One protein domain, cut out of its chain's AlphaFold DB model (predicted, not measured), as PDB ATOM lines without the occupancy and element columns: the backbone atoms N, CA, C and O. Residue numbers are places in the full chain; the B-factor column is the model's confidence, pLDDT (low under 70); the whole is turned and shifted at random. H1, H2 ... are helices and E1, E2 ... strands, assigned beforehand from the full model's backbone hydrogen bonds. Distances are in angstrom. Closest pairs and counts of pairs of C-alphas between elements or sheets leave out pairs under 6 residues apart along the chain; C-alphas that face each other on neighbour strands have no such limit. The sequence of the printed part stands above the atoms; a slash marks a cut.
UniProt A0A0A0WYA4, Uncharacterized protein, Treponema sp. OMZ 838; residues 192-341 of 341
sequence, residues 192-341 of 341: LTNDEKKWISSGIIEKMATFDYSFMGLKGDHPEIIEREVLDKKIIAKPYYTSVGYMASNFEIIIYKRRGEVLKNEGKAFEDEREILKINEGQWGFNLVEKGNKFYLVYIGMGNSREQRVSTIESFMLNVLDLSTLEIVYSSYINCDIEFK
ATOM      1  N   LEU A 192      36.710 -18.869 -38.660       92.12
ATOM      2  CA  LEU A 192      35.695 -18.295 -39.550       92.12
ATOM      3  C   LEU A 192      36.310 -17.559 -40.751       92.12
ATOM      4  O   LEU A 192      37.104 -16.620 -40.598       92.12
ATOM      5  N   THR A 193      35.849 -17.908 -41.947       93.00
ATOM      6  CA  THR A 193      36.092 -17.180 -43.196       93.00
ATOM      7  C   THR A 193      35.412 -15.805 -43.191       93.00
ATOM      8  O   THR A 193      34.526 -15.506 -42.385       93.00
ATOM      9  N   ASN A 194      35.806 -14.934 -44.126       93.88
ATOM     10  CA  ASN A 194      35.175 -13.618 -44.282       93.88
ATOM     11  C   ASN A 194      33.687 -13.711 -44.645       93.88
ATOM     12  O   ASN A 194      32.933 -12.804 -44.302       93.88
ATOM     13  N   ASP A 195      33.262 -14.784 -45.314       92.19
ATOM     14  CA  ASP A 195      31.858 -14.998 -45.653       92.19
ATOM     15  C   ASP A 195      31.043 -15.474 -44.445       92.19
ATOM     16  O   ASP A 195      29.959 -14.947 -44.203       92.19
ATOM     17  N   GLU A 196      31.584 -16.375 -43.622       93.94
ATOM     18  CA  GLU A 196      30.924 -16.859 -42.396       93.94
ATOM     19  C   GLU A 196      30.764 -15.749 -41.360       93.94
ATOM     20  O   GLU A 196      29.703 -15.618 -40.746       93.94
ATOM     21  N   LYS A 197      31.773 -14.877 -41.235       94.62
ATOM     22  CA  LYS A 197      31.736 -13.694 -40.357       94.62
ATOM     23  C   LYS A 197      30.603 -12.729 -40.689       94.62
ATOM     24  O   LYS A 197      30.223 -11.921 -39.845       94.62
ATOM     25  N   LYS A 198      30.034 -12.800 -41.898       93.94
ATOM     26  CA  LYS A 198      28.837 -12.026 -42.236       93.94
ATOM     27  C   LYS A 198      27.625 -12.533 -41.455       93.94
ATOM     28  O   LYS A 198      26.698 -11.758 -41.255       93.94
ATOM     29  N   TRP A 199      27.564 -13.811 -41.097       95.06
ATOM     30  CA  TRP A 199      26.368 -14.462 -40.554       95.06
ATOM     31  C   TRP A 199      26.468 -14.773 -39.069       95.06
ATOM     32  O   TRP A 199      25.460 -14.713 -38.369       95.06
ATOM     33  N   ILE A 200      27.663 -15.102 -38.586       93.94
ATOM     34  CA  ILE A 200      27.853 -15.564 -37.218       93.94
ATOM     35  C   ILE A 200      29.210 -15.121 -36.664       93.94
ATOM     36  O   ILE A 200      30.157 -14.868 -37.406       93.94
ATOM     37  N   SER A 201      29.302 -15.017 -35.338       93.06
ATOM     38  CA  SER A 201      30.554 -14.760 -34.624       93.06
ATOM     39  C   SER A 201      30.877 -15.914 -33.683       93.06
ATOM     40  O   SER A 201      29.964 -16.577 -33.192       93.06
ATOM     41  N   SER A 202      32.158 -16.101 -33.363       90.94
ATOM     42  CA  SER A 202      32.633 -17.107 -32.403       90.94
ATOM     43  C   SER A 202      31.862 -17.078 -31.080       90.94
ATOM     44  O   SER A 202      31.468 -18.120 -30.574       90.94
ATOM     45  N   GLY A 203      31.566 -15.886 -30.547       90.56
ATOM     46  CA  GLY A 203      30.813 -15.752 -29.297       90.56
ATOM     47  C   GLY A 203      29.352 -16.204 -29.401       90.56
ATOM     48  O   GLY A 203      28.809 -16.722 -28.432       90.56
ATOM     49  N   ILE A 204      28.712 -16.036 -30.563       90.25
ATOM     50  CA  ILE A 204      27.354 -16.552 -30.797       90.25
ATOM     51  C   ILE A 204      27.375 -18.071 -30.976       90.25
ATOM     52  O   ILE A 204      26.486 -18.741 -30.463       90.25
ATOM     53  N   ILE A 205      28.398 -18.616 -31.640       88.62
ATOM     54  CA  ILE A 205      28.574 -20.069 -31.775       88.62
ATOM     55  C   ILE A 205      28.723 -20.712 -30.397       88.62
ATOM     56  O   ILE A 205      27.997 -21.658 -30.107       88.62
ATOM     57  N   GLU A 206      29.595 -20.170 -29.536       85.94
ATOM     58  CA  GLU A 206      29.766 -20.646 -28.157       85.94
ATOM     59  C   GLU A 206      28.421 -20.726 -27.438       85.94
ATOM     60  O   GLU A 206      28.023 -21.788 -26.974       85.94
ATOM     61  N   LYS A 207      27.693 -19.611 -27.440       86.25
ATOM     62  CA  LYS A 207      26.391 -19.456 -26.794       86.25
ATOM     63  C   LYS A 207      25.326 -20.425 -27.313       86.25
ATOM     64  O   LYS A 207      24.564 -20.975 -26.522       86.25
ATOM     65  N   MET A 208      25.276 -20.648 -28.626       84.94
ATOM     66  CA  MET A 208      24.397 -21.649 -29.236       84.94
ATOM     67  C   MET A 208      24.789 -23.062 -28.802       84.94
ATOM     68  O   MET A 208      23.949 -23.817 -28.336       84.94
ATOM     69  N   ALA A 209      26.071 -23.407 -28.914       79.69
ATOM     70  CA  ALA A 209      26.572 -24.741 -28.617       79.69
ATOM     71  C   ALA A 209      26.631 -25.057 -27.107       79.69
ATOM     72  O   ALA A 209      26.853 -26.211 -26.745       79.69
ATOM     73  N   THR A 210      26.444 -24.067 -26.226       77.44
ATOM     74  CA  THR A 210      26.253 -24.253 -24.778       77.44
ATOM     75  C   THR A 210      24.810 -24.042 -24.313       77.44
ATOM     76  O   THR A 210      24.584 -23.966 -23.108       77.44
ATOM     77  N   PHE A 211      23.835 -23.921 -25.223       77.38
ATOM     78  CA  PHE A 211      22.422 -23.703 -24.873       77.38
ATOM     79  C   PHE A 211      22.197 -22.524 -23.904       77.38
ATOM     80  O   PHE A 211      21.355 -22.583 -23.011       77.38
ATOM     81  N   ASP A 212      22.948 -21.431 -24.065       73.75
ATOM     82  CA  ASP A 212      22.864 -20.266 -23.178       73.75
ATOM     83  C   ASP A 212      21.645 -19.383 -23.511       73.75
ATOM     84  O   ASP A 212      21.762 -18.323 -24.115       73.75
ATOM     85  N   TYR A 213      20.437 -19.772 -23.111       72.62
ATOM     86  CA  TYR A 213      19.208 -19.031 -23.450       72.62
ATOM     87  C   TYR A 213      19.221 -17.536 -23.064       72.62
ATOM     88  O   TYR A 213      18.451 -16.748 -23.630       72.62
ATOM     89  N   SER A 214      20.115 -17.114 -22.158       69.56
ATOM     90  CA  SER A 214      20.302 -15.707 -21.794       69.56
ATOM     91  C   SER A 214      20.710 -14.844 -22.992       69.56
ATOM     92  O   SER A 214      20.284 -13.691 -23.084       69.56
ATOM     93  N   PHE A 215      21.448 -15.392 -23.970       74.69
ATOM     94  CA  PHE A 215      21.811 -14.639 -25.175       74.69
ATOM     95  C   PHE A 215      20.596 -14.273 -26.021       74.69
ATOM     96  O   PHE A 215      20.630 -13.285 -26.752       74.69
ATOM     97  N   MET A 216      19.526 -15.057 -25.909       72.56
ATOM     98  CA  MET A 216      18.260 -14.787 -26.569       72.56
ATOM     99  C   MET A 216      17.370 -13.835 -25.752       72.56
ATOM    100  O   MET A 216      16.265 -13.528 -26.196       72.56
ATOM    101  N   GLY A 217      17.804 -13.371 -24.573       70.31
ATOM    102  CA  GLY A 217      17.031 -12.494 -23.689       70.31
ATOM    103  C   GLY A 217      15.921 -13.206 -22.907       70.31
ATOM    104  O   GLY A 217      14.984 -12.556 -22.446       70.31
ATOM    105  N   LEU A 218      15.988 -14.535 -22.784       71.12
ATOM    106  CA  LEU A 218      15.014 -15.324 -22.029       71.12
ATOM    107  C   LEU A 218      15.367 -15.346 -20.538       71.12
ATOM    108  O   LEU A 218      16.539 -15.329 -20.167       71.12
ATOM    109  N   LYS A 219      14.338 -15.364 -19.682       62.44
ATOM    110  CA  LYS A 219      14.482 -15.469 -18.223       62.44
ATOM    111  C   LYS A 219      14.295 -16.927 -17.791       62.44
ATOM    112  O   LYS A 219      13.298 -17.534 -18.171       62.44
ATOM    113  N   GLY A 220      15.191 -17.430 -16.944       65.25
ATOM    114  CA  GLY A 220      15.158 -18.799 -16.413       65.25
ATOM    115  C   GLY A 220      16.022 -19.779 -17.209       65.25
ATOM    116  O   GLY A 220      16.412 -19.490 -18.338       65.25
ATOM    117  N   ASP A 221      16.322 -20.928 -16.602       63.41
ATOM    118  CA  ASP A 221      17.403 -21.792 -17.091       63.41
ATOM    119  C   ASP A 221      16.984 -22.759 -18.212       63.41
ATOM    120  O   ASP A 221      17.841 -23.192 -18.975       63.41
ATOM    121  N   HIS A 222      15.691 -23.063 -18.400       71.88
ATOM    122  CA  HIS A 222      15.255 -24.096 -19.357       71.88
ATOM    123  C   HIS A 222      13.824 -23.853 -19.886       71.88
ATOM    124  O   HIS A 222      12.871 -24.431 -19.362       71.88
ATOM    125  N   PRO A 223      13.623 -22.988 -20.897       77.44
ATOM    126  CA  PRO A 223      12.297 -22.777 -21.476       77.44
ATOM    127  C   PRO A 223      11.822 -24.024 -22.238       77.44
ATOM    128  O   PRO A 223      12.572 -24.566 -23.042       77.44
ATOM    129  N   GLU A 224      10.569 -24.450 -22.048       79.56
ATOM    130  CA  GLU A 224       9.981 -25.584 -22.793       79.56
ATOM    131  C   GLU A 224       9.782 -25.284 -24.283       79.56
ATOM    132  O   GLU A 224       9.773 -26.190 -25.110       79.56
ATOM    133  N   ILE A 225       9.595 -24.011 -24.631       85.69
ATOM    134  CA  ILE A 225       9.450 -23.527 -26.001       85.69
ATOM    135  C   ILE A 225      10.109 -22.152 -26.085       85.69
ATOM    136  O   ILE A 225       9.944 -21.310 -25.201       85.69
ATOM    137  N   ILE A 226      10.823 -21.903 -27.178       86.31
ATOM    138  CA  ILE A 226      11.319 -20.578 -27.531       86.31
ATOM    139  C   ILE A 226      10.494 -20.052 -28.695       86.31
ATOM    140  O   ILE A 226      10.535 -20.603 -29.792       86.31
ATOM    141  N   GLU A 227       9.777 -18.956 -28.471       88.81
ATOM    142  CA  GLU A 227       8.979 -18.303 -29.506       88.81
ATOM    143  C   GLU A 227       9.603 -16.968 -29.918       88.81
ATOM    144  O   GLU A 227       9.985 -16.151 -29.076       88.81
ATOM    145  N   ARG A 228       9.726 -16.731 -31.223       87.94
ATOM    146  CA  ARG A 228      10.187 -15.459 -31.789       87.94
ATOM    147  C   ARG A 228       9.242 -15.003 -32.885       87.94
ATOM    148  O   ARG A 228       8.858 -15.782 -33.751       87.94
ATOM    149  N   GLU A 229       8.902 -13.724 -32.853       88.94
ATOM    150  CA  GLU A 229       8.032 -13.099 -33.843       88.94
ATOM    151  C   GLU A 229       8.866 -12.202 -34.748       88.94
ATOM    152  O   GLU A 229       9.638 -11.371 -34.268       88.94
ATOM    153  N   VAL A 230       8.738 -12.396 -36.059       88.25
ATOM    154  CA  VAL A 230       9.465 -11.628 -37.071       88.25
ATOM    155  C   VAL A 230       8.525 -11.367 -38.238       88.25
ATOM    156  O   VAL A 230       8.171 -12.292 -38.970       88.25
ATOM    157  N   LEU A 231       8.142 -10.104 -38.438       85.81
ATOM    158  CA  LEU A 231       7.188  -9.694 -39.478       85.81
ATOM    159  C   LEU A 231       5.879 -10.510 -39.402       85.81
ATOM    160  O   LEU A 231       5.210 -10.518 -38.374       85.81
ATOM    161  N   ASP A 232       5.524 -11.205 -40.485       87.44
ATOM    162  CA  ASP A 232       4.347 -12.066 -40.606       87.44
ATOM    163  C   ASP A 232       4.601 -13.513 -40.145       87.44
ATOM    164  O   ASP A 232       3.828 -14.412 -40.487       87.44
ATOM    165  N   LYS A 233       5.693 -13.775 -39.414       90.88
ATOM    166  CA  LYS A 233       6.110 -15.130 -39.028       90.88
ATOM    167  C   LYS A 233       6.245 -15.305 -37.528       90.88
ATOM    168  O   LYS A 233       6.744 -14.431 -36.818       90.88
ATOM    169  N   LYS A 234       5.865 -16.501 -37.082       91.88
ATOM    170  CA  LYS A 234       6.164 -17.039 -35.754       91.88
ATOM    171  C   LYS A 234       7.152 -18.182 -35.905       91.88
ATOM    172  O   LYS A 234       6.883 -19.138 -36.626       91.88
ATOM    173  N   ILE A 235       8.282 -18.085 -35.225       92.25
ATOM    174  CA  ILE A 235       9.300 -19.129 -35.160       92.25
ATOM    175  C   ILE A 235       9.191 -19.766 -33.782       92.25
ATOM    176  O   ILE A 235       9.343 -19.086 -32.769       92.25
ATOM    177  N   ILE A 236       8.906 -21.061 -33.757       91.50
ATOM    178  CA  ILE A 236       8.811 -21.877 -32.553       91.50
ATOM    179  C   ILE A 236       9.987 -22.843 -32.575       91.50
ATOM    180  O   ILE A 236      10.056 -23.706 -33.445       91.50
ATOM    181  N   ALA A 237      10.897 -22.720 -31.617       88.50
ATOM    182  CA  ALA A 237      11.912 -23.729 -31.371       88.50
ATOM    183  C   ALA A 237      11.524 -24.548 -30.140       88.50
ATOM    184  O   ALA A 237      11.382 -24.010 -29.040       88.50
ATOM    185  N   LYS A 238      11.334 -25.849 -30.343       87.81
ATOM    186  CA  LYS A 238      11.025 -26.813 -29.291       87.81
ATOM    187  C   LYS A 238      12.315 -27.534 -28.923       87.81
ATOM    188  O   LYS A 238      12.862 -28.240 -29.775       87.81
ATOM    189  N   PRO A 239      12.841 -27.346 -27.708       81.19
ATOM    190  CA  PRO A 239      13.972 -28.117 -27.244       81.19
ATOM    191  C   PRO A 239      13.575 -29.593 -27.147       81.19
ATOM    192  O   PRO A 239      12.532 -29.940 -26.594       81.19
ATOM    193  N   TYR A 240      14.411 -30.461 -27.701       72.88
ATOM    194  CA  TYR A 240      14.252 -31.903 -27.603       72.88
ATOM    195  C   TYR A 240      15.145 -32.433 -26.483       72.88
ATOM    196  O   TYR A 240      16.361 -32.207 -26.469       72.88
ATOM    197  N   TYR A 241      14.535 -33.156 -25.549       63.34
ATOM    198  CA  TYR A 241      15.240 -33.856 -24.485       63.34
ATOM    199  C   TYR A 241      15.716 -35.202 -25.023       63.34
ATOM    200  O   TYR A 241      14.905 -36.064 -25.362       63.34
ATOM    201  N   THR A 242      17.033 -35.401 -25.111       54.19
ATOM    202  CA  THR A 242      17.563 -36.734 -25.415       54.19
ATOM    203  C   THR A 242      17.245 -37.675 -24.253       54.19
ATOM    204  O   THR A 242      17.146 -37.252 -23.099       54.19
ATOM    205  N   SER A 243      17.060 -38.964 -24.552       44.66
ATOM    206  CA  SER A 243      16.503 -39.993 -23.656       44.66
ATOM    207  C   SER A 243      17.303 -40.280 -22.375       44.66
ATOM    208  O   SER A 243      17.034 -41.270 -21.701       44.66
ATOM    209  N   VAL A 244      18.332 -39.487 -22.064       49.62
ATOM    210  CA  VAL A 244      19.439 -39.920 -21.205       49.62
ATOM    211  C   VAL A 244      19.815 -38.911 -20.131       49.62
ATOM    212  O   VAL A 244      20.570 -39.229 -19.226       49.62
ATOM    213  N   GLY A 245      19.216 -37.728 -20.100       48.50
ATOM    214  CA  GLY A 245      19.478 -36.877 -18.948       48.50
ATOM    215  C   GLY A 245      18.735 -35.578 -18.942       48.50
ATOM    216  O   GLY A 245      19.405 -34.575 -18.791       48.50
ATOM    217  N   TYR A 246      17.408 -35.603 -19.134       51.25
ATOM    218  CA  TYR A 246      16.440 -34.521 -18.850       51.25
ATOM    219  C   TYR A 246      16.881 -33.067 -19.152       51.25
ATOM    220  O   TYR A 246      16.283 -32.118 -18.658       51.25
ATOM    221  N   MET A 247      17.889 -32.872 -19.998       57.31
ATOM    222  CA  MET A 247      18.468 -31.599 -20.388       57.31
ATOM    223  C   MET A 247      18.351 -31.516 -21.896       57.31
ATOM    224  O   MET A 247      18.828 -32.390 -22.626       57.31
ATOM    225  N   ALA A 248      17.668 -30.479 -22.362       62.72
ATOM    226  CA  ALA A 248      17.536 -30.249 -23.780       62.72
ATOM    227  C   ALA A 248      18.912 -29.974 -24.394       62.72
ATOM    228  O   ALA A 248      19.679 -29.156 -23.887       62.72
ATOM    229  N   SER A 249      19.215 -30.687 -25.474       66.00
ATOM    230  CA  SER A 249      20.515 -30.632 -26.154       66.00
ATOM    231  C   SER A 249      20.380 -30.459 -27.661       66.00
ATOM    232  O   SER A 249      21.380 -30.484 -28.375       66.00
ATOM    233  N   ASN A 250      19.151 -30.284 -28.156       78.00
ATOM    234  CA  ASN A 250      18.834 -29.975 -29.545       78.00
ATOM    235  C   ASN A 250      17.524 -29.186 -29.630       78.00
ATOM    236  O   ASN A 250      16.745 -29.162 -28.679       78.00
ATOM    237  N   PHE A 251      17.251 -28.621 -30.803       80.62
ATOM    238  CA  PHE A 251      15.985 -27.999 -31.164       80.62
ATOM    239  C   PHE A 251      15.363 -28.668 -32.391       80.62
ATOM    240  O   PHE A 251      16.059 -29.054 -33.333       80.62
ATOM    241  N   GLU A 252      14.039 -28.715 -32.392       87.69
ATOM    242  CA  GLU A 252      13.206 -28.705 -33.590       87.69
ATOM    243  C   GLU A 252      12.762 -27.256 -33.834       87.69
ATOM    244  O   GLU A 252      12.299 -26.600 -32.900       87.69
ATOM    245  N   ILE A 253      12.899 -26.739 -35.058       91.25
ATOM    246  CA  ILE A 253      12.486 -25.365 -35.394       91.25
ATOM    247  C   ILE A 253      11.319 -25.421 -36.374       91.25
ATOM    248  O   ILE A 253      11.431 -25.979 -37.464       91.25
ATOM    249  N   ILE A 254      10.207 -24.798 -36.007       93.25
ATOM    250  CA  ILE A 254       8.989 -24.720 -36.808       93.25
ATOM    251  C   ILE A 254       8.688 -23.256 -37.105       93.25
ATOM    252  O   ILE A 254       8.722 -22.408 -36.213       93.25
ATOM    253  N   ILE A 255       8.381 -22.949 -38.362       94.00
ATOM    254  CA  ILE A 255       8.020 -21.606 -38.805       94.00
ATOM    255  C   ILE A 255       6.565 -21.616 -39.258       94.00
ATOM    256  O   ILE A 255       6.175 -22.389 -40.137       94.00
ATOM    257  N   TYR A 256       5.780 -20.709 -38.688       93.00
ATOM    258  CA  TYR A 256       4.392 -20.462 -39.045       93.00
ATOM    259  C   TYR A 256       4.266 -19.119 -39.757       93.00
ATOM    260  O   TYR A 256       4.891 -18.132 -39.362       93.00
ATOM    261  N   LYS A 257       3.415 -19.068 -40.782       89.75
ATOM    262  CA  LYS A 257       2.906 -17.819 -41.348       89.75
ATOM    263  C   LYS A 257       1.667 -17.395 -40.574       89.75
ATOM    264  O   LYS A 257       0.739 -18.191 -40.440       89.75
ATOM    265  N   ARG A 258       1.638 -16.139 -40.147       85.00
ATOM    266  CA  ARG A 258       0.488 -15.487 -39.525       85.00
ATOM    267  C   ARG A 258      -0.290 -14.691 -40.563       85.00
ATOM    268  O   ARG A 258       0.298 -13.987 -41.385       85.00
ATOM    269  N   ARG A 259      -1.616 -14.804 -40.545       78.31
ATOM    270  CA  ARG A 259      -2.520 -13.971 -41.351       78.31
ATOM    271  C   ARG A 259      -3.591 -13.355 -40.462       78.31
ATOM    272  O   ARG A 259      -3.978 -13.956 -39.467       78.31
ATOM    273  N   GLY A 260      -4.047 -12.165 -40.858       67.00
ATOM    274  CA  GLY A 260      -5.135 -11.454 -40.188       67.00
ATOM    275  C   GLY A 260      -4.754 -11.041 -38.772       67.00
ATOM    276  O   GLY A 260      -5.056 -11.749 -37.817       67.00
ATOM    277  N   GLU A 261      -4.071  -9.901 -38.640       63.22
ATOM    278  CA  GLU A 261      -3.896  -9.281 -37.328       63.22
ATOM    279  C   GLU A 261      -5.271  -8.834 -36.830       63.22
ATOM    280  O   GLU A 261      -5.923  -7.992 -37.450       63.22
ATOM    281  N   VAL A 262      -5.716  -9.415 -35.724       66.88
ATOM    282  CA  VAL A 262      -6.957  -9.035 -35.065       66.88
ATOM    283  C   VAL A 262      -6.665  -8.415 -33.718       66.88
ATOM    284  O   VAL A 262      -5.829  -8.878 -32.942       66.88
ATOM    285  N   LEU A 263      -7.377  -7.335 -33.433       60.03
ATOM    286  CA  LEU A 263      -7.341  -6.691 -32.133       60.03
ATOM    287  C   LEU A 263      -8.320  -7.425 -31.217       60.03
ATOM    288  O   LEU A 263      -9.524  -7.437 -31.467       60.03
ATOM    289  N   LYS A 264      -7.799  -8.041 -30.156       60.25
ATOM    290  CA  LYS A 264      -8.592  -8.552 -29.033       60.25
ATOM    291  C   LYS A 264      -8.504  -7.564 -27.870       60.25
ATOM    292  O   LYS A 264      -7.592  -6.742 -27.810       60.25
ATOM    293  N   ASN A 265      -9.429  -7.672 -26.916       55.25
ATOM    294  CA  ASN A 265      -9.501  -6.771 -25.757       55.25
ATOM    295  C   ASN A 265      -8.211  -6.730 -24.905       55.25
ATOM    296  O   ASN A 265      -8.014  -5.766 -24.174       55.25
ATOM    297  N   GLU A 266      -7.324  -7.726 -25.022       55.97
ATOM    298  CA  GLU A 266      -6.054  -7.824 -24.277       55.97
ATOM    299  C   GLU A 266      -4.796  -7.654 -25.157       55.97
ATOM    300  O   GLU A 266      -3.679  -7.850 -24.684       55.97
ATOM    301  N   GLY A 267      -4.944  -7.269 -26.432       59.22
ATOM    302  CA  GLY A 267      -3.812  -7.006 -27.328       59.22
ATOM    303  C   GLY A 267      -3.986  -7.538 -28.752       59.22
ATOM    304  O   GLY A 267      -5.076  -7.919 -29.181       59.22
ATOM    305  N   LYS A 268      -2.882  -7.536 -29.507       57.41
ATOM    306  CA  LYS A 268      -2.818  -8.058 -30.880       57.41
ATOM    307  C   LYS A 268      -2.816  -9.590 -30.862       57.41
ATOM    308  O   LYS A 268      -2.041 -10.194 -30.126       57.41
ATOM    309  N   ALA A 269      -3.650 -10.207 -31.688       61.97
ATOM    310  CA  ALA A 269      -3.675 -11.645 -31.942       61.97
ATOM    311  C   ALA A 269      -3.702 -11.910 -33.458       61.97
ATOM    312  O   ALA A 269      -3.913 -10.995 -34.249       61.97
ATOM    313  N   PHE A 270      -3.490 -13.159 -33.869       68.12
ATOM    314  CA  PHE A 270      -3.580 -13.580 -35.269       68.12
ATOM    315  C   PHE A 270      -4.598 -14.716 -35.379       68.12
ATOM    316  O   PHE A 270      -4.603 -15.604 -34.525       68.12
ATOM    317  N   GLU A 271      -5.486 -14.657 -36.373       60.09
ATOM    318  CA  GLU A 271      -6.566 -15.649 -36.525       60.09
ATOM    319  C   GLU A 271      -6.097 -16.942 -37.193       60.09
ATOM    320  O   GLU A 271      -6.569 -18.012 -36.822       60.09
ATOM    321  N   ASP A 272      -5.109 -16.863 -38.091       72.06
ATOM    322  CA  ASP A 272      -4.623 -18.021 -38.839       72.06
ATOM    323  C   ASP A 272      -3.099 -18.174 -38.708       72.06
ATOM    324  O   ASP A 272      -2.328 -17.401 -39.293       72.06
ATOM    325  N   GLU A 273      -2.653 -19.212 -37.992       82.00
ATOM    326  CA  GLU A 273      -1.269 -19.695 -38.019       82.00
ATOM    327  C   GLU A 273      -1.183 -20.955 -38.886       82.00
ATOM    328  O   GLU A 273      -1.777 -21.988 -38.582       82.00
ATOM    329  N   ARG A 274      -0.426 -20.882 -39.983       88.06
ATOM    330  CA  ARG A 274      -0.168 -22.030 -40.862       88.06
ATOM    331  C   ARG A 274       1.306 -22.387 -40.823       88.06
ATOM    332  O   ARG A 274       2.135 -21.538 -41.136       88.06
ATOM    333  N   GLU A 275       1.625 -23.638 -40.515       91.69
ATOM    334  CA  GLU A 275       2.990 -24.152 -40.651       91.69
ATOM    335  C   GLU A 275       3.441 -24.039 -42.115       91.69
ATOM    336  O   GLU A 275       2.735 -24.468 -43.033       91.69
ATOM    337  N   ILE A 276       4.594 -23.409 -42.334       93.00
ATOM    338  CA  ILE A 276       5.169 -23.203 -43.671       93.00
ATOM    339  C   ILE A 276       6.525 -23.881 -43.842       93.00
ATOM    340  O   ILE A 276       6.916 -24.152 -44.973       93.00
ATOM    341  N   LEU A 277       7.236 -24.158 -42.747       93.06
ATOM    342  CA  LEU A 277       8.488 -24.900 -42.770       93.06
ATOM    343  C   LEU A 277       8.729 -25.575 -41.424       93.06
ATOM    344  O   LEU A 277       8.496 -24.979 -40.371       93.06
ATOM    345  N   LYS A 278       9.285 -26.782 -41.482       91.50
ATOM    346  CA  LYS A 278       9.763 -27.531 -40.330       91.50
ATOM    347  C   LYS A 278      11.206 -27.972 -40.564       91.50
ATOM    348  O   LYS A 278      11.500 -28.641 -41.553       91.50
ATOM    349  N   ILE A 279      12.095 -27.590 -39.653       89.25
ATOM    350  CA  ILE A 279      13.492 -28.020 -39.597       89.25
ATOM    351  C   ILE A 279      13.593 -29.044 -38.468       89.25
ATOM    352  O   ILE A 279      13.360 -28.724 -37.300       89.25
ATOM    353  N   ASN A 280      13.902 -30.282 -38.845       80.81
ATOM    354  CA  ASN A 280      13.918 -31.428 -37.939       80.81
ATOM    355  C   ASN A 280      15.053 -31.354 -36.899       80.81
ATOM    356  O   ASN A 280      15.997 -30.565 -37.023       80.81
ATOM    357  N   GLU A 281      14.935 -32.227 -35.896       72.56
ATOM    358  CA  GLU A 281      15.861 -32.419 -34.775       72.56
ATOM    359  C   GLU A 281      17.340 -32.507 -35.203       72.56
ATOM    360  O   GLU A 281      17.673 -32.964 -36.298       72.56
ATOM    361  N   GLY A 282      18.240 -32.095 -34.302       70.94
ATOM    362  CA  GLY A 282      19.696 -32.109 -34.513       70.94
ATOM    363  C   GLY A 282      20.348 -30.727 -34.631       70.94
ATOM    364  O   GLY A 282      21.521 -30.642 -35.004       70.94
ATOM    365  N   GLN A 283      19.600 -29.656 -34.331       80.81
ATOM    366  CA  GLN A 283      20.120 -28.286 -34.291       80.81
ATOM    367  C   GLN A 283      20.521 -27.925 -32.864       80.81
ATOM    368  O   GLN A 283      19.688 -28.011 -31.965       80.81
ATOM    369  N   TRP A 284      21.759 -27.489 -32.638       78.00
ATOM    370  CA  TRP A 284      22.198 -27.091 -31.295       78.00
ATOM    371  C   TRP A 284      21.801 -25.678 -30.921       78.00
ATOM    372  O   TRP A 284      21.713 -25.352 -29.748       78.00
ATOM    373  N   GLY A 285      21.537 -24.827 -31.901       83.44
ATOM    374  CA  GLY A 285      21.091 -23.479 -31.618       83.44
ATOM    375  C   GLY A 285      20.796 -22.699 -32.877       83.44
ATOM    376  O   GLY A 285      21.143 -23.096 -33.990       83.44
ATOM    377  N   PHE A 286      20.130 -21.571 -32.677       89.69
ATOM    378  CA  PHE A 286      19.786 -20.650 -33.743       89.69
ATOM    379  C   PHE A 286      19.876 -19.203 -33.263       89.69
ATOM    380  O   PHE A 286      19.942 -18.921 -32.070       89.69
ATOM    381  N   ASN A 287      19.904 -18.276 -34.212       91.69
ATOM    382  CA  ASN A 287      19.874 -16.841 -34.006       91.69
ATOM    383  C   ASN A 287      19.143 -16.178 -35.175       91.69
ATOM    384  O   ASN A 287      19.058 -16.725 -36.276       91.69
ATOM    385  N   LEU A 288      18.639 -14.974 -34.932       92.12
ATOM    386  CA  LEU A 288      18.056 -14.124 -35.955       92.12
ATOM    387  C   LEU A 288      19.047 -13.026 -36.324       92.12
ATOM    388  O   LEU A 288      19.638 -12.387 -35.456       92.12
ATOM    389  N   VAL A 289      19.234 -12.820 -37.624       93.81
ATOM    390  CA  VAL A 289      20.118 -11.785 -38.161       93.81
ATOM    391  C   VAL A 289      19.332 -10.919 -39.132       93.81
ATOM    392  O   VAL A 289      18.720 -11.424 -40.069       93.81
ATOM    393  N   GLU A 290      19.374  -9.608 -38.920       93.88
ATOM    394  CA  GLU A 290      18.817  -8.615 -39.834       93.88
ATOM    395  C   GLU A 290      19.932  -8.040 -40.711       93.88
ATOM    396  O   GLU A 290      20.994  -7.652 -40.217       93.88
ATOM    397  N   LYS A 291      19.707  -7.995 -42.027       91.69
ATOM    398  CA  LYS A 291      20.596  -7.313 -42.974       91.69
ATOM    399  C   LYS A 291      19.784  -6.587 -44.028       91.69
ATOM    400  O   LYS A 291      19.051  -7.208 -44.799       91.69
ATOM    401  N   GLY A 292      19.969  -5.271 -44.101       88.12
ATOM    402  CA  GLY A 292      19.093  -4.427 -44.908       88.12
ATOM    403  C   GLY A 292      17.649  -4.605 -44.439       88.12
ATOM    404  O   GLY A 292      17.398  -4.579 -43.245       88.12
ATOM    405  N   ASN A 293      16.730  -4.871 -45.368       87.38
ATOM    406  CA  ASN A 293      15.304  -5.062 -45.064       87.38
ATOM    407  C   ASN A 293      14.895  -6.546 -45.002       87.38
ATOM    408  O   ASN A 293      13.740  -6.885 -45.266       87.38
ATOM    409  N   LYS A 294      15.847  -7.450 -44.744       93.75
ATOM    410  CA  LYS A 294      15.614  -8.898 -44.695       93.75
ATOM    411  C   LYS A 294      16.048  -9.486 -43.361       93.75
ATOM    412  O   LYS A 294      17.076  -9.104 -42.803       93.75
ATOM    413  N   PHE A 295      15.286 -10.482 -42.918       95.31
ATOM    414  CA  PHE A 295      15.596 -11.289 -41.747       95.31
ATOM    415  C   PHE A 295      16.018 -12.691 -42.164       95.31
ATOM    416  O   PHE A 295      15.429 -13.300 -43.059       95.31
ATOM    417  N   TYR A 296      17.022 -13.204 -41.470       96.69
ATOM    418  CA  TYR A 296      17.593 -14.518 -41.698       96.69
ATOM    419  C   TYR A 296      17.555 -15.321 -40.406       96.69
ATOM    420  O   TYR A 296      17.889 -14.805 -39.337       96.69
ATOM    421  N   LEU A 297      17.185 -16.593 -40.519       95.25
ATOM    422  CA  LEU A 297      17.376 -17.570 -39.457       95.25
ATOM    423  C   LEU A 297      18.730 -18.241 -39.675       95.25
ATOM    424  O   LEU A 297      18.925 -18.966 -40.648       95.25
ATOM    425  N   VAL A 298      19.663 -17.979 -38.767       94.75
ATOM    426  CA  VAL A 298      20.976 -18.621 -38.726       94.75
ATOM    427  C   VAL A 298      20.901 -19.750 -37.715       94.75
ATOM    428  O   VAL A 298      20.560 -19.499 -36.565       94.75
ATOM    429  N   TYR A 299      21.215 -20.977 -38.104       91.38
ATOM    430  CA  TYR A 299      21.212 -22.110 -37.182       91.38
ATOM    431  C   TYR A 299      22.422 -23.005 -37.402       91.38
ATOM    432  O   TYR A 299      22.944 -23.104 -38.515       91.38
ATOM    433  N   ILE A 300      22.871 -23.626 -36.314       87.50
ATOM    434  CA  ILE A 300      23.954 -24.600 -36.331       87.50
ATOM    435  C   ILE A 300      23.401 -25.979 -36.002       87.50
ATOM    436  O   ILE A 300      22.632 -26.154 -35.052       87.50
ATOM    437  N   GLY A 301      23.801 -26.955 -36.803       79.31
ATOM    438  CA  GLY A 301      23.453 -28.354 -36.612       79.31
ATOM    439  C   GLY A 301      24.683 -29.236 -36.620       79.31
ATOM    440  O   GLY A 301      25.771 -28.820 -37.030       79.31
ATOM    441  N   MET A 302      24.494 -30.483 -36.197       68.81
ATOM    442  CA  MET A 302      25.518 -31.497 -36.409       68.81
ATOM    443  C   MET A 302      25.840 -31.616 -37.900       68.81
ATOM    444  O   MET A 302      24.946 -31.618 -38.749       68.81
ATOM    445  N   GLY A 303      27.127 -31.744 -38.210       53.28
ATOM    446  CA  GLY A 303      27.589 -32.106 -39.542       53.28
ATOM    447  C   GLY A 303      26.942 -33.396 -40.056       53.28
ATOM    448  O   GLY A 303      26.588 -34.281 -39.274       53.28
ATOM    449  N   ASN A 304      26.783 -33.531 -41.374       40.03
ATOM    450  CA  ASN A 304      26.228 -34.744 -41.971       40.03
ATOM    451  C   ASN A 304      27.077 -35.985 -41.606       40.03
ATOM    452  O   ASN A 304      28.194 -36.176 -42.075       40.03
ATOM    453  N   SER A 305      26.452 -36.859 -40.816       39.50
ATOM    454  CA  SER A 305      26.331 -38.310 -41.027       39.50
ATOM    455  C   SER A 305      27.512 -39.269 -40.818       39.50
ATOM    456  O   SER A 305      27.352 -40.443 -41.161       39.50
ATOM    457  N   ARG A 306      28.642 -38.893 -40.198       38.28
ATOM    458  CA  ARG A 306      29.693 -39.897 -39.870       38.28
ATOM    459  C   ARG A 306      30.332 -39.838 -38.486       38.28
ATOM    460  O   ARG A 306      31.139 -40.711 -38.175       38.28
ATOM    461  N   GLU A 307      29.959 -38.897 -37.632       42.38
ATOM    462  CA  GLU A 307      30.542 -38.822 -36.293       42.38
ATOM    463  C   GLU A 307      29.797 -39.728 -35.307       42.38
ATOM    464  O   GLU A 307      28.573 -39.681 -35.156       42.38
ATOM    465  N   GLN A 308      30.555 -40.608 -34.653       44.34
ATOM    466  CA  GLN A 308      30.047 -41.443 -33.573       44.34
ATOM    467  C   GLN A 308      29.558 -40.527 -32.442       44.34
ATOM    468  O   GLN A 308      30.167 -39.498 -32.173       44.34
ATOM    469  N   ARG A 309      28.495 -40.907 -31.719       43.03
ATOM    470  CA  ARG A 309      27.900 -40.103 -30.620       43.03
ATOM    471  C   ARG A 309      28.874 -39.706 -29.485       43.03
ATOM    472  O   ARG A 309      28.470 -38.992 -28.581       43.03
ATOM    473  N   VAL A 310      30.115 -40.193 -29.517       43.12
ATOM    474  CA  VAL A 310      31.202 -39.948 -28.555       43.12
ATOM    475  C   VAL A 310      32.301 -39.016 -29.090       43.12
ATOM    476  O   VAL A 310      33.255 -38.748 -28.363       43.12
ATOM    477  N   SER A 311      32.201 -38.524 -30.327       51.12
ATOM    478  CA  SER A 311      33.162 -37.563 -30.876       51.12
ATOM    479  C   SER A 311      32.996 -36.193 -30.223       51.12
ATOM    480  O   SER A 311      31.872 -35.742 -29.990       51.12
ATOM    481  N   THR A 312      34.121 -35.541 -29.930       63.97
ATOM    482  CA  THR A 312      34.126 -34.143 -29.505       63.97
ATOM    483  C   THR A 312      33.557 -33.280 -30.626       63.97
ATOM    484  O   THR A 312      33.861 -33.506 -31.794       63.97
ATOM    485  N   ILE A 313      32.737 -32.291 -30.277       67.25
ATOM    486  CA  ILE A 313      32.246 -31.287 -31.226       67.25
ATOM    487  C   ILE A 313      33.438 -30.503 -31.788       67.25
ATOM    488  O   ILE A 313      33.915 -29.575 -31.148       67.25
ATOM    489  N   GLU A 314      33.927 -30.887 -32.963       72.62
ATOM    490  CA  GLU A 314      35.069 -30.243 -33.635       72.62
ATOM    491  C   GLU A 314      34.657 -29.562 -34.951       72.62
ATOM    492  O   GLU A 314      35.393 -28.748 -35.512       72.62
ATOM    493  N   SER A 315      33.439 -29.841 -35.420       78.25
ATOM    494  CA  SER A 315      32.832 -29.170 -36.561       78.25
ATOM    495  C   SER A 315      31.315 -29.054 -36.405       78.25
ATOM    496  O   SER A 315      30.678 -29.809 -35.666       78.25
ATOM    497  N   PHE A 316      30.715 -28.085 -37.087       81.25
ATOM    498  CA  PHE A 316      29.263 -27.921 -37.155       81.25
ATOM    499  C   PHE A 316      28.864 -27.360 -38.511       81.25
ATOM    500  O   PHE A 316      29.618 -26.633 -39.163       81.25
ATOM    501  N   MET A 317      27.652 -27.706 -38.934       86.69
ATOM    502  CA  MET A 317      27.057 -27.162 -40.141       86.69
ATOM    503  C   MET A 317      26.377 -25.836 -39.807       86.69
ATOM    504  O   MET A 317      25.389 -25.816 -39.073       86.69
ATOM    505  N   LEU A 318      26.877 -24.741 -40.373       91.31
ATOM    506  CA  LEU A 318      26.202 -23.450 -40.382       91.31
ATOM    507  C   LEU A 318      25.201 -23.416 -41.531       91.31
ATOM    508  O   LEU A 318      25.572 -23.638 -42.679       91.31
ATOM    509  N   ASN A 319      23.957 -23.052 -41.239       93.44
ATOM    510  CA  ASN A 319      22.940 -22.798 -42.250       93.44
ATOM    511  C   ASN A 319      22.312 -21.420 -42.050       93.44
ATOM    512  O   ASN A 319      22.085 -20.976 -40.922       93.44
ATOM    513  N   VAL A 320      22.001 -20.760 -43.163       96.19
ATOM    514  CA  VAL A 320      21.320 -19.465 -43.184       96.19
ATOM    515  C   VAL A 320      20.108 -19.562 -44.091       96.19
ATOM    516  O   VAL A 320      20.235 -19.722 -45.303       96.19
ATOM    517  N   LEU A 321      18.934 -19.431 -43.490       95.94
ATOM    518  CA  LEU A 321      17.644 -19.442 -44.162       95.94
ATOM    519  C   LEU A 321      17.149 -18.000 -44.337       95.94
ATOM    520  O   LEU A 321      17.011 -17.274 -43.350       95.94
ATOM    521  N   ASP A 322      16.854 -17.581 -45.568       96.38
ATOM    522  CA  ASP A 322      16.141 -16.321 -45.819       96.38
ATOM    523  C   ASP A 322      14.672 -16.502 -45.408       96.38
ATOM    524  O   ASP A 322      13.949 -17.319 -45.977       96.38
ATOM    525  N   LEU A 323      14.209 -15.746 -44.407       94.88
ATOM    526  CA  LEU A 323      12.844 -15.886 -43.891       94.88
ATOM    527  C   LEU A 323      11.776 -15.383 -44.868       94.88
ATOM    528  O   LEU A 323      10.594 -15.628 -44.643       94.88
ATOM    529  N   SER A 324      12.135 -14.667 -45.934       91.88
ATOM    530  CA  SER A 324      11.183 -14.232 -46.960       91.88
ATOM    531  C   SER A 324      10.902 -15.324 -47.992       91.88
ATOM    532  O   SER A 324       9.738 -15.549 -48.323       91.88
ATOM    533  N   THR A 325      11.943 -16.022 -48.454       93.94
ATOM    534  CA  THR A 325      11.842 -17.061 -49.491       93.94
ATOM    535  C   THR A 325      11.753 -18.474 -48.923       93.94
ATOM    536  O   THR A 325      11.269 -19.364 -49.610       93.94
ATOM    537  N   LEU A 326      12.168 -18.671 -47.664       93.75
ATOM    538  CA  LEU A 326      12.356 -19.976 -47.018       93.75
ATOM    539  C   LEU A 326      13.425 -20.844 -47.701       93.75
ATOM    540  O   LEU A 326      13.409 -22.067 -47.573       93.75
ATOM    541  N   GLU A 327      14.372 -20.218 -48.398       94.88
ATOM    542  CA  GLU A 327      15.496 -20.902 -49.036       94.88
ATOM    543  C   GLU A 327      16.771 -20.765 -48.200       94.88
ATOM    544  O   GLU A 327      17.039 -19.718 -47.598       94.88
ATOM    545  N   ILE A 328      17.577 -21.832 -48.170       94.25
ATOM    546  CA  ILE A 328      18.919 -21.787 -47.586       94.25
ATOM    547  C   ILE A 328      19.815 -21.016 -48.554       94.25
ATOM    548  O   ILE A 328      20.146 -21.499 -49.634       94.25
ATOM    549  N   VAL A 329      20.214 -19.809 -48.159       95.81
ATOM    550  CA  VAL A 329      21.051 -18.911 -48.970       95.81
ATOM    551  C   VAL A 329      22.542 -19.068 -48.678       95.81
ATOM    552  O   VAL A 329      23.377 -18.550 -49.416       95.81
ATOM    553  N   TYR A 330      22.886 -19.756 -47.589       95.00
ATOM    554  CA  TYR A 330      24.262 -20.070 -47.227       95.00
ATOM    555  C   TYR A 330      24.317 -21.351 -46.394       95.00
ATOM    556  O   TYR A 330      23.513 -21.531 -45.478       95.00
ATOM    557  N   SER A 331      25.285 -22.215 -46.700       92.19
ATOM    558  CA  SER A 331      25.575 -23.426 -45.936       92.19
ATOM    559  C   SER A 331      27.074 -23.723 -46.003       92.19
ATOM    560  O   SER A 331      27.641 -23.756 -47.100       92.19
ATOM    561  N   SER A 332      27.726 -23.896 -44.854       89.06
ATOM    562  CA  SER A 332      29.141 -24.283 -44.776       89.06
ATOM    563  C   SER A 332      29.431 -25.087 -43.513       89.06
ATOM    564  O   SER A 332      28.723 -24.992 -42.510       89.06
ATOM    565  N   TYR A 333      30.514 -25.858 -43.560       87.25
ATOM    566  CA  TYR A 333      31.106 -26.436 -42.361       87.25
ATOM    567  C   TYR A 333      32.036 -25.431 -41.706       87.25
ATOM    568  O   TYR A 333      32.973 -24.953 -42.344       87.25
ATOM    569  N   ILE A 334      31.821 -25.195 -40.416       85.81
ATOM    570  CA  ILE A 334      32.767 -24.473 -39.578       85.81
ATOM    571  C   ILE A 334      33.524 -25.494 -38.744       85.81
ATOM    572  O   ILE A 334      32.921 -26.290 -38.024       85.81
ATOM    573  N   ASN A 335      34.848 -25.426 -38.826       84.44
ATOM    574  CA  ASN A 335      35.746 -26.198 -37.979       84.44
ATOM    575  C   ASN A 335      36.177 -25.354 -36.779       84.44
ATOM    576  O   ASN A 335      36.338 -24.129 -36.883       84.44
ATOM    577  N   CYS A 336      36.405 -26.018 -35.653       84.62
ATOM    578  CA  CYS A 336      37.033 -25.411 -34.494       84.62
ATOM    579  C   CYS A 336      38.248 -26.198 -34.031       84.62
ATOM    580  O   CYS A 336      38.236 -27.426 -33.999       84.62
ATOM    581  N   ASP A 337      39.258 -25.455 -33.596       87.50
ATOM    582  CA  ASP A 337      40.377 -25.999 -32.848       87.50
ATOM    583  C   ASP A 337      40.054 -25.960 -31.351       87.50
ATOM    584  O   ASP A 337      39.337 -25.072 -30.873       87.50
ATOM    585  N   ILE A 338      40.593 -26.920 -30.602       86.75
ATOM    586  CA  ILE A 338      40.480 -26.959 -29.144       86.75
ATOM    587  C   ILE A 338      41.825 -26.567 -28.544       86.75
ATOM    588  O   ILE A 338      42.811 -27.296 -28.643       86.75
ATOM    589  N   GLU A 339      41.843 -25.416 -27.884       90.44
ATOM    590  CA  GLU A 339      42.957 -24.944 -27.072       90.44
ATOM    591  C   GLU A 339      42.715 -25.243 -25.590       90.44
ATOM    592  O   GLU A 339      41.578 -25.434 -25.156       90.44
ATOM    593  N   PHE A 340      43.780 -25.233 -24.786       90.06
ATOM    594  CA  PHE A 340      43.697 -25.486 -23.347       90.06
ATOM    595  C   PHE A 340      44.274 -24.331 -22.535       90.06
ATOM    596  O   PHE A 340      45.314 -23.772 -22.887       90.06
ATOM    597  N   LYS A 341      43.584 -23.971 -21.446       87.25
ATOM    598  CA  LYS A 341      43.958 -22.874 -20.544       87.25
ATOM    599  C   LYS A 341      43.888 -23.262 -19.081       87.25
ATOM    600  O   LYS A 341      43.059 -24.118 -18.699       87.25
TER     601      LYS A 341
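What this domain is: This is residues 192 to 341 of the 341 residues of an uncharacterized protein of Treponema sp. OMZ 838 (UniProt A0A0A0WYA4). One twisted sheet of seven antiparallel strands folds back on itself, E1 and E2 partly facing E4 to E7 with E3 as the hinge, and curls round the short helix H1. The tip of the E3 and E4 hairpin, residues 263 to 268, sticks out at one end of the long axis, and the end of E7 lies at the other. The printed part has 150 residues, with two named helices followed by seven named strands, and the sheet's order is E1, E2, E3, E4, E5, E6, E7. The class is mostly strand; the whole is compact, with a radius of gyration of the C-alphas of 16.6 A, and its spans of 56 by 37 by 29 A are only just elongated.

How they stand to each other: Going along from Leu 192, look first for H1, residues 202 to 209, and H2, residues 213 to 216; they are close but not clearly touching, their closest C-alphas, Lys 207 and Phe 215, being 6.8 A apart. Every O i to N i+4 pair in H1 is within hydrogen-bond range, and H2 is too short for such a pair. Next come E1, residues 226 to 230, and E2, 233 to 241, a hairpin with N 228 and O 235 at 2.8 A. E3, 248 to 264, follows, with N 236 and O 254 at 2.8 A. E4, 267 to 291, pairs with E3 over 267 to 283, where N 253 and O 279 are 3.0 A apart, and with E5, 294 to 301, over 283 to 291, where N 287 and O 298 are 2.7 A apart. E6, 315 to 322, has N 299 and O 319 at 2.9 A to E5, and E7, 328 to 340, has N 318 and O 332 at 2.8 A to E6. The seven strands form a meander, each the antiparallel neighbour of the one before. E3 bends by 91 degrees at residue 260 and E4 by 128 degrees at residue 282. Between the facing leaves, the closest C-alphas of E1 and E5 are Val 230 and Phe 295, 7.7 A apart. H1 is on the sheet, and its closest C-alpha pair with E4 is Met 208 and Gly 285, 4.5 A. H2 only grazes the sheet, with Met 216 and Asn 287 its closest C-alphas to E4, at 7.9 A. The edge strands E1 and E7 are apart.

Where its parts are: Find C-alpha 202 at (32.633, -17.107, -32.403); H1 runs 10.5 A from there, and H2 spans 5.4 A. E1 is 13.2 A long, E2 25.4 A, E3 34.4 A, E4 29.0 A, E5 22.5 A and E6 23.0 A. E7 runs 34.9 A to C-alpha 340 at (43.697, -25.486, -23.347).

The domain as a whole: The two C-alphas farthest apart, those of Asn 265 and Phe 340, are 56.4 A apart. The printed part has no cut, and the link from E5 to E6 is long, residues 302 to 314. The mean pLDDT of the printed part is 79.7; look for values under 70 at residues 241 to 249, 260 to 271 and 302 to 313, among others.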